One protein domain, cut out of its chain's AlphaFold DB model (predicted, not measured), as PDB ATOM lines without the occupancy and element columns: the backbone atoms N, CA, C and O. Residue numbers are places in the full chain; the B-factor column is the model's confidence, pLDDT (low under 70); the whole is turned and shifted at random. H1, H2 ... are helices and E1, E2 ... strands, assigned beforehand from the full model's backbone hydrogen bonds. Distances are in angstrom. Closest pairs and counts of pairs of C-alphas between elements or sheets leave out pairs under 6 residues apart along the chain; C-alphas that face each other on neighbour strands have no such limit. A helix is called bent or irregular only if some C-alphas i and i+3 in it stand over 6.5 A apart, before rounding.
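AT A GLANCE: This is residues 18 to 27 and 52 to 124 of the 223 residues of an uncharacterized protein of Phycisphaerales bacterium (UniProt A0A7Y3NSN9). A long, narrow, strongly twisted sheet of three strands has one helix, H3, packed across one of its faces. The hairpin of E2 and E3 ends in a loop, residues 91 to 97, at one end of the long axis, and the little helix H2 lies at the other end, between E1 and E2 along the chain; the short helix H1 only grazes the sheet. The printed part has 83 residues, with three named helices and three named strands in the order H1 E1 H2 E2 E3 H3; the sheet's order is E1 - E2 - E3, all antiparallel, and the class is mixed, helices and strands. The whole is loose, with a radius of gyration of the C-alphas of 15.7 A, and elongated, spanning 50 by 26 by 19 A.

IN THESE COORDINATES: E2, residues 80 to 90, is the longest strand, 30.6 A from C-alpha 80 at (186.018, 245.467, 242.841) to C-alpha 90 at (206.035, 268.228, 238.396). E1, residues 54 to 60, measures 19.2 A, and E3, residues 98 to 104, measures 19.0 A. H3, residues 114 to 123, is 14.8 A long and ends with C-alpha 123 at (198.628, 268.440, 228.293); it is neither bent nor irregular, but only just: C-alphas 117 and 120 are 6.3 A apart. H1 is residues 18 to 23, 8.8 A long, and H2 is residues 71 to 74, 5.0 A long.

HOW THE PARTS SIT: E2 is the inner strand, and E1 and E3 are the edge strands. E1 and E2 are antiparallel at 146 degrees, with N 57 and O 83 at 2.7 A, within hydrogen-bond range. E2 and E3 form a hairpin, antiparallel at 160 degrees, with N 86 and O 102 at 2.8 A and N 100 and O 88 at 2.8 A, within hydrogen-bond range. H3 is on the sheet, making two layers, a helix on one face of a sheet, at a height over the sheet of 8.4 A. It only just lies over E2 and E3, with 3 of its 10 C-alphas falling on each, and runs across the strands, at 74 degrees to E2 on the local plane. The closest C-alphas of H3 and E2 are those of Ala 114 and Ile 86, 6.6 A apart; those of H3 and E3 are Ile 118 and Ile 102, 7.6 A apart. H1 only grazes the sheet with residues 19 to 23; its closest C-alpha pair with E1 is Met 23 and His 59, 7.6 A apart. H2 is not on the sheet and is apart from H1, H3 and E3. Each O i to N i+4 pair of H1 is within hydrogen-bond range, as are 4 of 6 in H3; H2 is too short for such a pair.

THE WHOLE: The two C-alphas farthest apart are those of Gly 72 and Gly 94, 50.9 A. Residues 28 to 51 are not printed, and C-alphas 27 and 52 are 18.0 A apart across the cut, on the link from H1 to E1. Of the links that are printed whole, H2 to E2 is tight, the other three are short and none is long. The mean pLDDT of the printed part is 77.6; residues 18 to 27, 52 to 54 and 93 to 95 are under 70, and H1 has a mean of 40.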
ATOM      1  N   ALA A  18     180.929 255.669 233.485       38.66
ATOM      2  CA  ALA A  18     180.099 255.760 234.678       38.66
ATOM      3  C   ALA A  18     180.808 255.234 235.938       38.66
ATOM      4  O   ALA A  18     180.744 255.886 236.972       38.66
ATOM      5  N   PHE A  19     181.540 254.123 235.854       40.44
ATOM      6  CA  PHE A  19     182.239 253.489 236.976       40.44
ATOM      7  C   PHE A  19     183.441 254.309 237.467       40.44
ATOM      8  O   PHE A  19     183.598 254.532 238.664       40.44
ATOM      9  N   LEU A  20     184.229 254.885 236.552       39.06
ATOM     10  CA  LEU A  20     185.283 255.846 236.917       39.06
ATOM     11  C   LEU A  20     184.714 257.137 237.533       39.06
ATOM     12  O   LEU A  20     185.336 257.717 238.421       39.06
ATOM     13  N   HIS A  21     183.529 257.575 237.095       43.44
ATOM     14  CA  HIS A  21     182.850 258.755 237.642       43.44
ATOM     15  C   HIS A  21     182.162 258.491 238.996       43.44
ATOM     16  O   HIS A  21     181.980 259.427 239.772       43.44
ATOM     17  N   LEU A  22     181.799 257.231 239.272       42.03
ATOM     18  CA  LEU A  22     181.238 256.730 240.535       42.03
ATOM     19  C   LEU A  22     182.271 256.615 241.651       42.03
ATOM     20  O   LEU A  22     181.920 256.754 242.818       42.03
ATOM     21  N   MET A  23     183.521 256.307 241.298       38.34
ATOM     22  CA  MET A  23     184.495 255.763 242.252       38.34
ATOM     23  C   MET A  23     185.727 256.629 242.486       38.34
ATOM     24  O   MET A  23     186.517 256.320 243.375       38.34
ATOM     25  N   VAL A  24     185.888 257.724 241.741       33.41
ATOM     26  CA  VAL A  24     186.845 258.779 242.082       33.41
ATOM     27  C   VAL A  24     186.040 259.952 242.649       33.41
ATOM     28  O   VAL A  24     185.778 260.910 241.912       33.41
ATOM     29  N   PRO A  25     185.622 259.933 243.939       33.25
ATOM     30  CA  PRO A  25     185.336 261.201 244.598       33.25
ATOM     31  C   PRO A  25     186.596 262.032 244.400       33.25
ATOM     32  O   PRO A  25     187.690 261.474 244.489       33.25
ATOM     33  N   ALA A  26     186.443 263.299 244.011       32.69
ATOM     34  CA  ALA A  26     187.552 264.197 243.729       32.69
ATOM     35  C   ALA A  26     188.689 263.930 244.724       32.69
ATOM     36  O   ALA A  26     188.583 264.335 245.879       32.69
ATOM     37  N   ILE A  27     189.733 263.196 244.294       35.09
ATOM     38  CA  ILE A  27     190.965 263.065 245.073       35.09
ATOM     39  C   ILE A  27     191.295 264.512 245.359       35.09
ATOM     40  O   ILE A  27     191.413 265.240 244.363       35.09
ATOM     41  N   PRO A  52     206.594 254.996 247.566       51.81
ATOM     42  CA  PRO A  52     206.794 254.556 246.194       51.81
ATOM     43  C   PRO A  52     205.888 255.383 245.286       51.81
ATOM     44  O   PRO A  52     204.721 255.642 245.586       51.81
ATOM     45  N   THR A  53     206.440 255.852 244.171       62.91
ATOM     46  CA  THR A  53     205.800 256.910 243.382       62.91
ATOM     47  C   THR A  53     204.553 256.467 242.613       62.91
ATOM     48  O   THR A  53     203.851 257.278 242.005       62.91
ATOM     49  N   SER A  54     204.257 255.171 242.680       69.69
ATOM     50  CA  SER A  54     202.993 254.576 242.287       69.69
ATOM     51  C   SER A  54     202.676 253.374 243.170       69.69
ATOM     52  O   SER A  54     203.589 252.612 243.484       69.69
ATOM     53  N   HIS A  55     201.406 253.171 243.506       82.31
ATOM     54  CA  HIS A  55     200.930 251.999 244.242       82.31
ATOM     55  C   HIS A  55     199.619 251.477 243.646       82.31
ATOM     56  O   HIS A  55     198.901 252.210 242.963       82.31
ATOM     57  N   LEU A  56     199.339 250.192 243.860       85.31
ATOM     58  CA  LEU A  56     198.088 249.565 243.446       85.31
ATOM     59  C   LEU A  56     197.049 249.713 244.563       85.31
ATOM     60  O   LEU A  56     197.360 249.530 245.736       85.31
ATOM     61  N   LEU A  57     195.825 250.051 244.180       84.38
ATOM     62  CA  LEU A  57     194.662 250.212 245.039       84.38
ATOM     63  C   LEU A  57     193.560 249.281 244.557       84.38
ATOM     64  O   LEU A  57     193.234 249.264 243.373       84.38
ATOM     65  N   LEU A  58     192.942 248.554 245.479       85.88
ATOM     66  CA  LEU A  58     191.715 247.823 245.204       85.88
ATOM     67  C   LEU A  58     190.530 248.694 245.630       85.88
ATOM     68  O   LEU A  58     190.391 249.031 246.804       85.88
ATOM     69  N   HIS A  59     189.699 249.088 244.672       83.00
ATOM     70  CA  HIS A  59     188.507 249.894 244.905       83.00
ATOM     71  C   HIS A  59     187.262 249.020 244.826       83.00
ATOM     72  O   HIS A  59     187.029 248.364 243.815       83.00
ATOM     73  N   PHE A  60     186.446 249.049 245.876       84.88
ATOM     74  CA  PHE A  60     185.231 248.244 245.981       84.88
ATOM     75  C   PHE A  60     183.997 249.026 245.553       84.88
ATOM     76  O   PHE A  60     183.853 250.210 245.869       84.88
ATOM     77  N   LYS A  61     183.098 248.344 244.846       85.06
ATOM     78  CA  LYS A  61     181.770 248.833 244.481       85.06
ATOM     79  C   LYS A  61     181.026 249.268 245.752       85.06
ATOM     80  O   LYS A  61     181.018 248.511 246.725       85.06
ATOM     81  N   PRO A  62     180.420 250.470 245.784       84.56
ATOM     82  CA  PRO A  62     179.723 250.912 246.980       84.56
ATOM     83  C   PRO A  62     178.537 249.983 247.276       84.56
ATOM     84  O   PRO A  62     177.880 249.523 246.341       84.56
ATOM     85  N   PRO A  63     178.230 249.723 248.559       82.38
ATOM     86  CA  PRO A  63     177.170 248.789 248.936       82.38
ATOM     87  C   PRO A  63     175.780 249.294 248.529       82.38
ATOM     88  O   PRO A  63     174.879 248.502 248.272       82.38
ATOM     89  N   GLN A  64     175.604 250.615 248.444       84.81
ATOM     90  CA  GLN A  64     174.359 251.237 248.009       84.81
ATOM     91  C   GLN A  64     174.449 251.684 246.552       84.81
ATOM     92  O   GLN A  64     175.383 252.383 246.150       84.81
ATOM     93  N   LYS A  65     173.428 251.312 245.777       87.19
ATOM     94  CA  LYS A  65     173.268 251.740 244.392       87.19
ATOM     95  C   LYS A  65     172.904 253.236 244.335       87.19
ATOM     96  O   LYS A  65     171.926 253.646 244.957       87.19
ATOM     97  N   PRO A  66     173.618 254.053 243.547       86.62
ATOM     98  CA  PRO A  66     173.250 255.446 243.319       86.62
ATOM     99  C   PRO A  66     172.000 255.589 242.438       86.62
ATOM    100  O   PRO A  66     171.804 254.841 241.484       86.62
ATOM    101  N   ALA A  67     171.188 256.612 242.710       86.19
ATOM    102  CA  ALA A  67     169.877 256.806 242.078       86.19
ATOM    103  C   ALA A  67     169.908 257.021 240.551       86.19
ATOM    104  O   ALA A  67     168.939 256.729 239.861       86.19
ATOM    105  N   TRP A  68     171.011 257.540 240.012       87.62
ATOM    106  CA  TRP A  68     171.118 257.916 238.599       87.62
ATOM    107  C   TRP A  68     171.516 256.761 237.667       87.62
ATOM    108  O   TRP A  68     171.515 256.948 236.450       87.62
ATOM    109  N   ILE A  69     171.876 255.585 238.196       88.19
ATOM    110  CA  ILE A  69     172.270 254.426 237.383       88.19
ATOM    111  C   ILE A  69     171.109 253.429 237.261       88.19
ATOM    112  O   ILE A  69     170.403 253.156 238.230       88.19
ATOM    113  N   ALA A  70     170.901 252.857 236.075       88.75
ATOM    114  CA  ALA A  70     169.882 251.827 235.869       88.75
ATOM    115  C   ALA A  70     170.276 250.506 236.560       88.75
ATOM    116  O   ALA A  70     171.461 250.171 236.628       88.75
ATOM    117  N   ASP A  71     169.297 249.732 237.043       86.75
ATOM    118  CA  ASP A  71     169.541 248.453 237.738       86.75
ATOM    119  C   ASP A  71     170.308 247.457 236.872       86.75
ATOM    120  O   ASP A  71     171.314 246.898 237.305       86.75
ATOM    121  N   GLY A  72     169.903 247.316 235.608       86.56
ATOM    122  CA  GLY A  72     170.565 246.413 234.667       86.56
ATOM    123  C   GLY A  72     172.034 246.758 234.406       86.56
ATOM    124  O   GLY A  72     172.827 245.865 234.115       86.56
ATOM    125  N   THR A  73     172.421 248.033 234.529       86.19
ATOM    126  CA  THR A  73     173.823 248.464 234.430       86.19
ATOM    127  C   THR A  73     174.554 248.225 235.747       86.19
ATOM    128  O   THR A  73     175.668 247.713 235.737       86.19
ATOM    129  N   TRP A  74     173.923 248.533 236.884       86.69
ATOM    130  CA  TRP A  74     174.510 248.345 238.211       86.69
ATOM    131  C   TRP A  74     174.881 246.891 238.497       86.69
ATOM    132  O   TRP A  74     175.974 246.620 238.995       86.69
ATOM    133  N   SER A  75     174.007 245.950 238.144       86.12
ATOM    134  CA  SER A  75     174.247 244.520 238.360       86.12
ATOM    135  C   SER A  75     175.410 243.976 237.528       86.12
ATOM    136  O   SER A  75     176.038 243.009 237.934       86.12
ATOM    137  N   LYS A  76     175.735 244.607 236.392       88.94
ATOM    138  CA  LYS A  76     176.858 244.206 235.527       88.94
ATOM    139  C   LYS A  76     178.214 244.741 235.993       88.94
ATOM    140  O   LYS A  76     179.240 244.305 235.479       88.94
ATOM    141  N   LEU A  77     178.234 245.702 236.917       87.12
ATOM    142  CA  LEU A  77     179.480 246.278 237.415       87.12
ATOM    143  C   LEU A  77     180.187 245.303 238.366       87.12
ATOM    144  O   LEU A  77     179.518 244.783 239.266       87.12
ATOM    145  N   PRO A  78     181.512 245.114 238.225       89.12
ATOM    146  CA  PRO A  78     182.280 244.239 239.100       89.12
ATOM    147  C   PRO A  78     182.297 244.765 240.540       89.12
ATOM    148  O   PRO A  78     182.257 245.976 240.770       89.12
ATOM    149  N   ASP A  79     182.400 243.852 241.505       87.25
ATOM    150  CA  ASP A  79     182.411 244.188 242.936       87.25
ATOM    151  C   ASP A  79     183.693 244.897 243.375       87.25
ATOM    152  O   ASP A  79     183.703 245.628 244.366       87.25
ATOM    153  N   SER A  80     184.783 244.725 242.625       87.06
ATOM    154  CA  SER A  80     186.018 245.467 242.841       87.06
ATOM    155  C   SER A  80     186.764 245.733 241.538       87.06
ATOM    156  O   SER A  80     186.611 245.020 240.545       87.06
ATOM    157  N   ILE A  81     187.581 246.782 241.547       88.94
ATOM    158  CA  ILE A  81     188.507 247.121 240.475       88.94
ATOM    159  C   ILE A  81     189.880 247.417 241.054       88.94
ATOM    160  O   ILE A  81     190.018 248.149 242.034       88.94
ATOM    161  N   THR A  82     190.912 246.868 240.426       86.25
ATOM    162  CA  THR A  82     192.285 247.251 240.749       86.25
ATOM    163  C   THR A  82     192.646 248.492 239.945       86.25
ATOM    164  O   THR A  82     192.495 248.521 238.724       86.25
ATOM    165  N   LEU A  83     193.116 249.522 240.632       88.31
ATOM    166  CA  LEU A  83     193.630 250.759 240.069       88.31
ATOM    167  C   LEU A  83     195.091 250.926 240.466       88.31
ATOM    168  O   LEU A  83     195.553 250.408 241.474       88.31
ATOM    169  N   ARG A  84     195.819 251.707 239.684       85.75
ATOM    170  CA  ARG A  84     197.144 252.199 240.018       85.75
ATOM    171  C   ARG A  84     197.049 253.690 240.291       85.75
ATOM    172  O   ARG A  84     196.677 254.456 239.400       85.75
ATOM    173  N   GLU A  85     197.395 254.102 241.502       87.38
ATOM    174  CA  GLU A  85     197.540 255.507 241.861       87.38
ATOM    175  C   GLU A  85     198.994 255.940 241.656       87.38
ATOM    176  O   GLU A  85     199.935 255.283 242.100       87.38
ATOM    177  N   ILE A  86     199.183 257.062 240.969       86.25
ATOM    178  CA  ILE A  86     200.481 257.654 240.663       86.25
ATOM    179  C   ILE A  86     200.478 259.076 241.203       86.25
ATOM    180  O   ILE A  86     199.654 259.894 240.788       86.25
ATOM    181  N   ARG A  87     201.427 259.390 242.089       85.88
ATOM    182  CA  ARG A  87     201.602 260.730 242.664       85.88
ATOM    183  C   ARG A  87     202.969 261.271 242.288       85.88
ATOM    184  O   ARG A  87     203.982 260.687 242.650       85.88
ATOM    185  N   ARG A  88     203.019 262.398 241.582       82.12
ATOM    186  CA  ARG A  88     204.279 263.047 241.193       82.12
ATOM    187  C   ARG A  88     204.189 264.552 241.347       82.12
ATOM    188  O   ARG A  88     203.186 265.168 240.992       82.12
ATOM    189  N   THR A  89     205.286 265.144 241.796       84.50
ATOM    190  CA  THR A  89     205.463 266.594 241.787       84.50
ATOM    191  C   THR A  89     206.179 266.988 240.508       84.50
ATOM    192  O   THR A  89     207.328 266.621 240.281       84.50
ATOM    193  N   VAL A  90     205.488 267.734 239.655       81.31
ATOM    194  CA  VAL A  90     206.035 268.228 238.396       81.31
ATOM    195  C   VAL A  90     206.643 269.599 238.641       81.31
ATOM    196  O   VAL A  90     205.938 270.555 238.974       81.31
ATOM    197  N   ILE A  91     207.955 269.695 238.445       80.56
ATOM    198  CA  ILE A  91     208.709 270.943 238.530       80.56
ATOM    199  C   ILE A  91     209.032 271.387 237.105       80.56
ATOM    200  O   ILE A  91     209.620 270.645 236.323       80.56
ATOM    201  N   ARG A  92     208.621 272.604 236.746       71.19
ATOM    202  CA  ARG A  92     208.941 273.223 235.454       71.19
ATOM    203  C   ARG A  92     209.571 274.577 235.715       71.19
ATOM    204  O   ARG A  92     209.022 275.369 236.477       71.19
ATOM    205  N   LYS A  93     210.700 274.858 235.062       67.75
ATOM    206  CA  LYS A  93     211.388 276.149 235.187       67.75
ATOM    207  C   LYS A  93     210.409 277.288 234.887       67.75
ATOM    208  O   LYS A  93     209.804 277.318 233.813       67.75
ATOM    209  N   GLY A  94     210.241 278.201 235.842       67.56
ATOM    210  CA  GLY A  94     209.331 279.337 235.697       67.56
ATOM    211  C   GLY A  94     207.876 279.103 236.108       67.56
ATOM    212  O   GLY A  94     207.055 279.996 235.923       67.56
ATOM    213  N   TYR A  95     207.547 277.929 236.646       67.56
ATOM    214  CA  TYR A  95     206.231 277.610 237.190       67.56
ATOM    215  C   TYR A  95     206.373 277.106 238.624       67.56
ATOM    216  O   TYR A  95     207.358 276.451 238.970       67.56
ATOM    217  N   ARG A  96     205.366 277.377 239.460       74.38
ATOM    218  CA  ARG A  96     205.276 276.762 240.788       74.38
ATOM    219  C   ARG A  96     205.200 275.232 240.628       74.38
ATOM    220  O   ARG A  96     204.479 274.786 239.734       74.38
ATOM    221  N   PRO A  97     205.885 274.436 241.471       80.69
ATOM    222  CA  PRO A  97     205.714 272.986 241.492       80.69
ATOM    223  C   PRO A  97     204.242 272.596 241.646       80.69
ATOM    224  O   PRO A  97     203.523 273.190 242.453       80.69
ATOM    225  N   ILE A  98     203.795 271.604 240.876       79.94
ATOM    226  CA  ILE A  98     202.416 271.107 240.915       79.94
ATOM    227  C   ILE A  98     202.445 269.633 241.297       79.94
ATOM    228  O   ILE A  98     203.046 268.824 240.590       79.94
ATOM    229  N   ALA A  99     201.769 269.283 242.388       83.44
ATOM    230  CA  ALA A  99     201.498 267.894 242.731       83.44
ATOM    231  C   ALA A  99     200.361 267.367 241.844       83.44
ATOM    232  O   ALA A  99     199.275 267.947 241.786       83.44
ATOM    233  N   VAL A 100     200.621 266.283 241.124       82.69
ATOM    234  CA  VAL A 100     199.672 265.628 240.227       82.69
ATOM    235  C   VAL A 100     199.427 264.217 240.736       82.69
ATOM    236  O   VAL A 100     200.367 263.436 240.881       82.69
ATOM    237  N   CYS A 101     198.154 263.895 240.966       84.94
ATOM    238  CA  CYS A 101     197.694 262.536 241.214       84.94
ATOM    239  C   CYS A 101     196.864 262.023 240.024       84.94
ATOM    240  O   CYS A 101     196.033 262.752 239.459       84.94
ATOM    241  N   ILE A 102     197.131 260.782 239.616       86.00
ATOM    242  CA  ILE A 102     196.427 260.063 238.555       86.00
ATOM    243  C   ILE A 102     196.067 258.675 239.079       86.00
ATOM    244  O   ILE A 102     196.950 257.947 239.515       86.00
ATOM    245  N   ALA A 103     194.794 258.303 238.970       88.50
ATOM    246  CA  ALA A 103     194.345 256.921 239.100       88.50
ATOM    247  C   ALA A 103     194.122 256.342 237.694       88.50
ATOM    248  O   ALA A 103     193.488 256.987 236.852       88.50
ATOM    249  N   THR A 104     194.670 255.161 237.415       88.00
ATOM    250  CA  THR A 104     194.565 254.501 236.105       88.00
ATOM    251  C   THR A 104     194.334 252.999 236.245       88.00
ATOM    252  O   THR A 104     194.746 252.396 237.228       88.00
ATOM    253  N   THR A 105     193.693 252.389 235.253       88.19
ATOM    254  CA  THR A 105     193.559 250.928 235.122       88.19
ATOM    255  C   THR A 105     194.797 250.279 234.495       88.19
ATOM    256  O   THR A 105     194.867 249.061 234.385       88.19
ATOM    257  N   LEU A 106     195.791 251.075 234.082       89.31
ATOM    258  CA  LEU A 106     197.066 250.592 233.552       89.31
ATOM    259  C   LEU A 106     197.976 250.156 234.707       89.31
ATOM    260  O   LEU A 106     198.672 250.974 235.319       89.31
ATOM    261  N   LEU A 107     197.930 248.863 235.025       87.62
ATOM    262  CA  LEU A 107     198.549 248.312 236.232       87.62
ATOM    263  C   LEU A 107     200.066 248.135 236.109       87.62
ATOM    264  O   LEU A 107     200.767 248.358 237.092       87.62
ATOM    265  N   ASP A 108     200.574 247.792 234.921       86.31
ATOM    266  CA  ASP A 108     201.990 247.459 234.721       86.31
ATOM    267  C   ASP A 108     202.903 248.709 234.710       86.31
ATOM    268  O   ASP A 108     202.777 249.563 233.823       86.31
ATOM    269  N   PRO A 109     203.847 248.838 235.666       84.56
ATOM    270  CA  PRO A 109     204.831 249.916 235.687       84.56
ATOM    271  C   PRO A 109     205.854 249.892 234.555       84.56
ATOM    272  O   PRO A 109     206.348 250.967 234.216       84.56
ATOM    273  N   GLN A 110     206.179 248.719 234.004       85.38
ATOM    274  CA  GLN A 110     207.191 248.582 232.955       85.38
ATOM    275  C   GLN A 110     206.612 248.940 231.587       85.38
ATOM    276  O   GLN A 110     207.183 249.775 230.887       85.38
ATOM    277  N   ALA A 111     205.438 248.404 231.236       88.12
ATOM    278  CA  ALA A 111     204.741 248.809 230.015       88.12
ATOM    279  C   ALA A 111     204.269 250.273 230.063       88.12
ATOM    280  O   ALA A 111     204.311 250.974 229.049       88.12
ATOM    281  N   TYR A 112     203.843 250.762 231.235       88.00
ATOM    282  CA  TYR A 112     203.299 252.112 231.404       88.00
ATOM    283  C   TYR A 112     204.036 252.884 232.507       88.00
ATOM    284  O   TYR A 112     203.565 252.970 233.651       88.00
ATOM    285  N   PRO A 113     205.189 253.498 232.191       87.81
ATOM    286  CA  PRO A 113     205.950 254.258 233.168       87.81
ATOM    287  C   PRO A 113     205.195 255.518 233.607       87.81
ATOM    288  O   PRO A 113     204.528 256.192 232.815       87.81
ATOM    289  N   ALA A 114     205.333 255.864 234.890       85.06
ATOM    290  CA  ALA A 114     204.598 256.962 235.520       85.06
ATOM    291  C   ALA A 114     204.758 258.302 234.782       85.06
ATOM    292  O   ALA A 114     203.779 259.023 234.585       85.06
ATOM    293  N   ASP A 115     205.967 258.615 234.316       83.06
ATOM    294  CA  ASP A 115     206.261 259.896 233.669       83.06
ATOM    295  C   ASP A 115     205.522 260.044 232.329       83.06
ATOM    296  O   ASP A 115     204.978 261.111 232.028       83.06
ATOM    297  N   LYS A 116     205.380 258.944 231.576       84.44
ATOM    298  CA  LYS A 116     204.605 258.907 230.327       84.44
ATOM    299  C   LYS A 116     203.105 259.014 230.546       84.44
ATOM    300  O   LYS A 116     202.412 259.549 229.688       84.44
ATOM    301  N   LEU A 117     202.601 258.584 231.699       86.00
ATOM    302  CA  LEU A 117     201.193 258.766 232.066       86.00
ATOM    303  C   LEU A 117     200.888 260.201 232.521       86.00
ATOM    304  O   LEU A 117     199.769 260.694 232.351       86.00
ATOM    305  N   ILE A 118     201.884 260.911 233.050       83.44
ATOM    306  CA  ILE A 118     201.732 262.292 233.518       83.44
ATOM    307  C   ILE A 118     201.809 263.304 232.376       83.44
ATOM    308  O   ILE A 118     201.093 264.309 232.401       83.44
ATOM    309  N   GLU A 119     202.622 263.055 231.350       81.88
ATOM    310  CA  GLU A 119     202.744 263.926 230.172       81.88
ATOM    311  C   GLU A 119     201.368 264.303 229.543       81.88
ATOM    312  O   GLU A 119     201.084 265.504 229.390       81.88
ATOM    313  N   PRO A 120     200.454 263.351 229.249       80.56
ATOM    314  CA  PRO A 120     199.102 263.654 228.769       80.56
ATOM    315  C   PRO A 120     198.260 264.447 229.773       80.56
ATOM    316  O   PRO A 120     197.524 265.358 229.386       80.56
ATOM    317  N   ARG A 121     198.386 264.152 231.074       80.38
ATOM    318  CA  ARG A 121     197.660 264.857 232.145       80.38
ATOM    319  C   ARG A 121     198.029 266.336 232.180       80.38
ATOM    320  O   ARG A 121     197.144 267.181 232.304       80.38
ATOM    321  N   LEU A 122     199.313 266.653 232.016       76.75
ATOM    322  CA  LEU A 122     199.806 268.029 231.923       76.75
ATOM    323  C   LEU A 122     199.328 268.721 230.643       76.75
ATOM    324  O   LEU A 122     199.091 269.929 230.641       76.75
ATOM    325  N   SER A 123     199.139 267.953 229.574       75.81
ATOM    326  CA  SER A 123     198.628 268.440 228.293       75.81
ATOM    327  C   SER A 123     197.107 268.624 228.274       75.81
ATOM    328  O   SER A 123     196.593 269.248 227.350       75.81
ATOM    329  N   ARG A 124     196.362 268.168 229.295       78.38
ATOM    330  CA  ARG A 124     194.894 268.309 229.372       78.38
ATOM    331  C   ARG A 124     194.434 269.757 229.210       78.38
ATOM    332  O   ARG A 124     193.442 269.993 228.529       78.38
TER     333      ARG A 124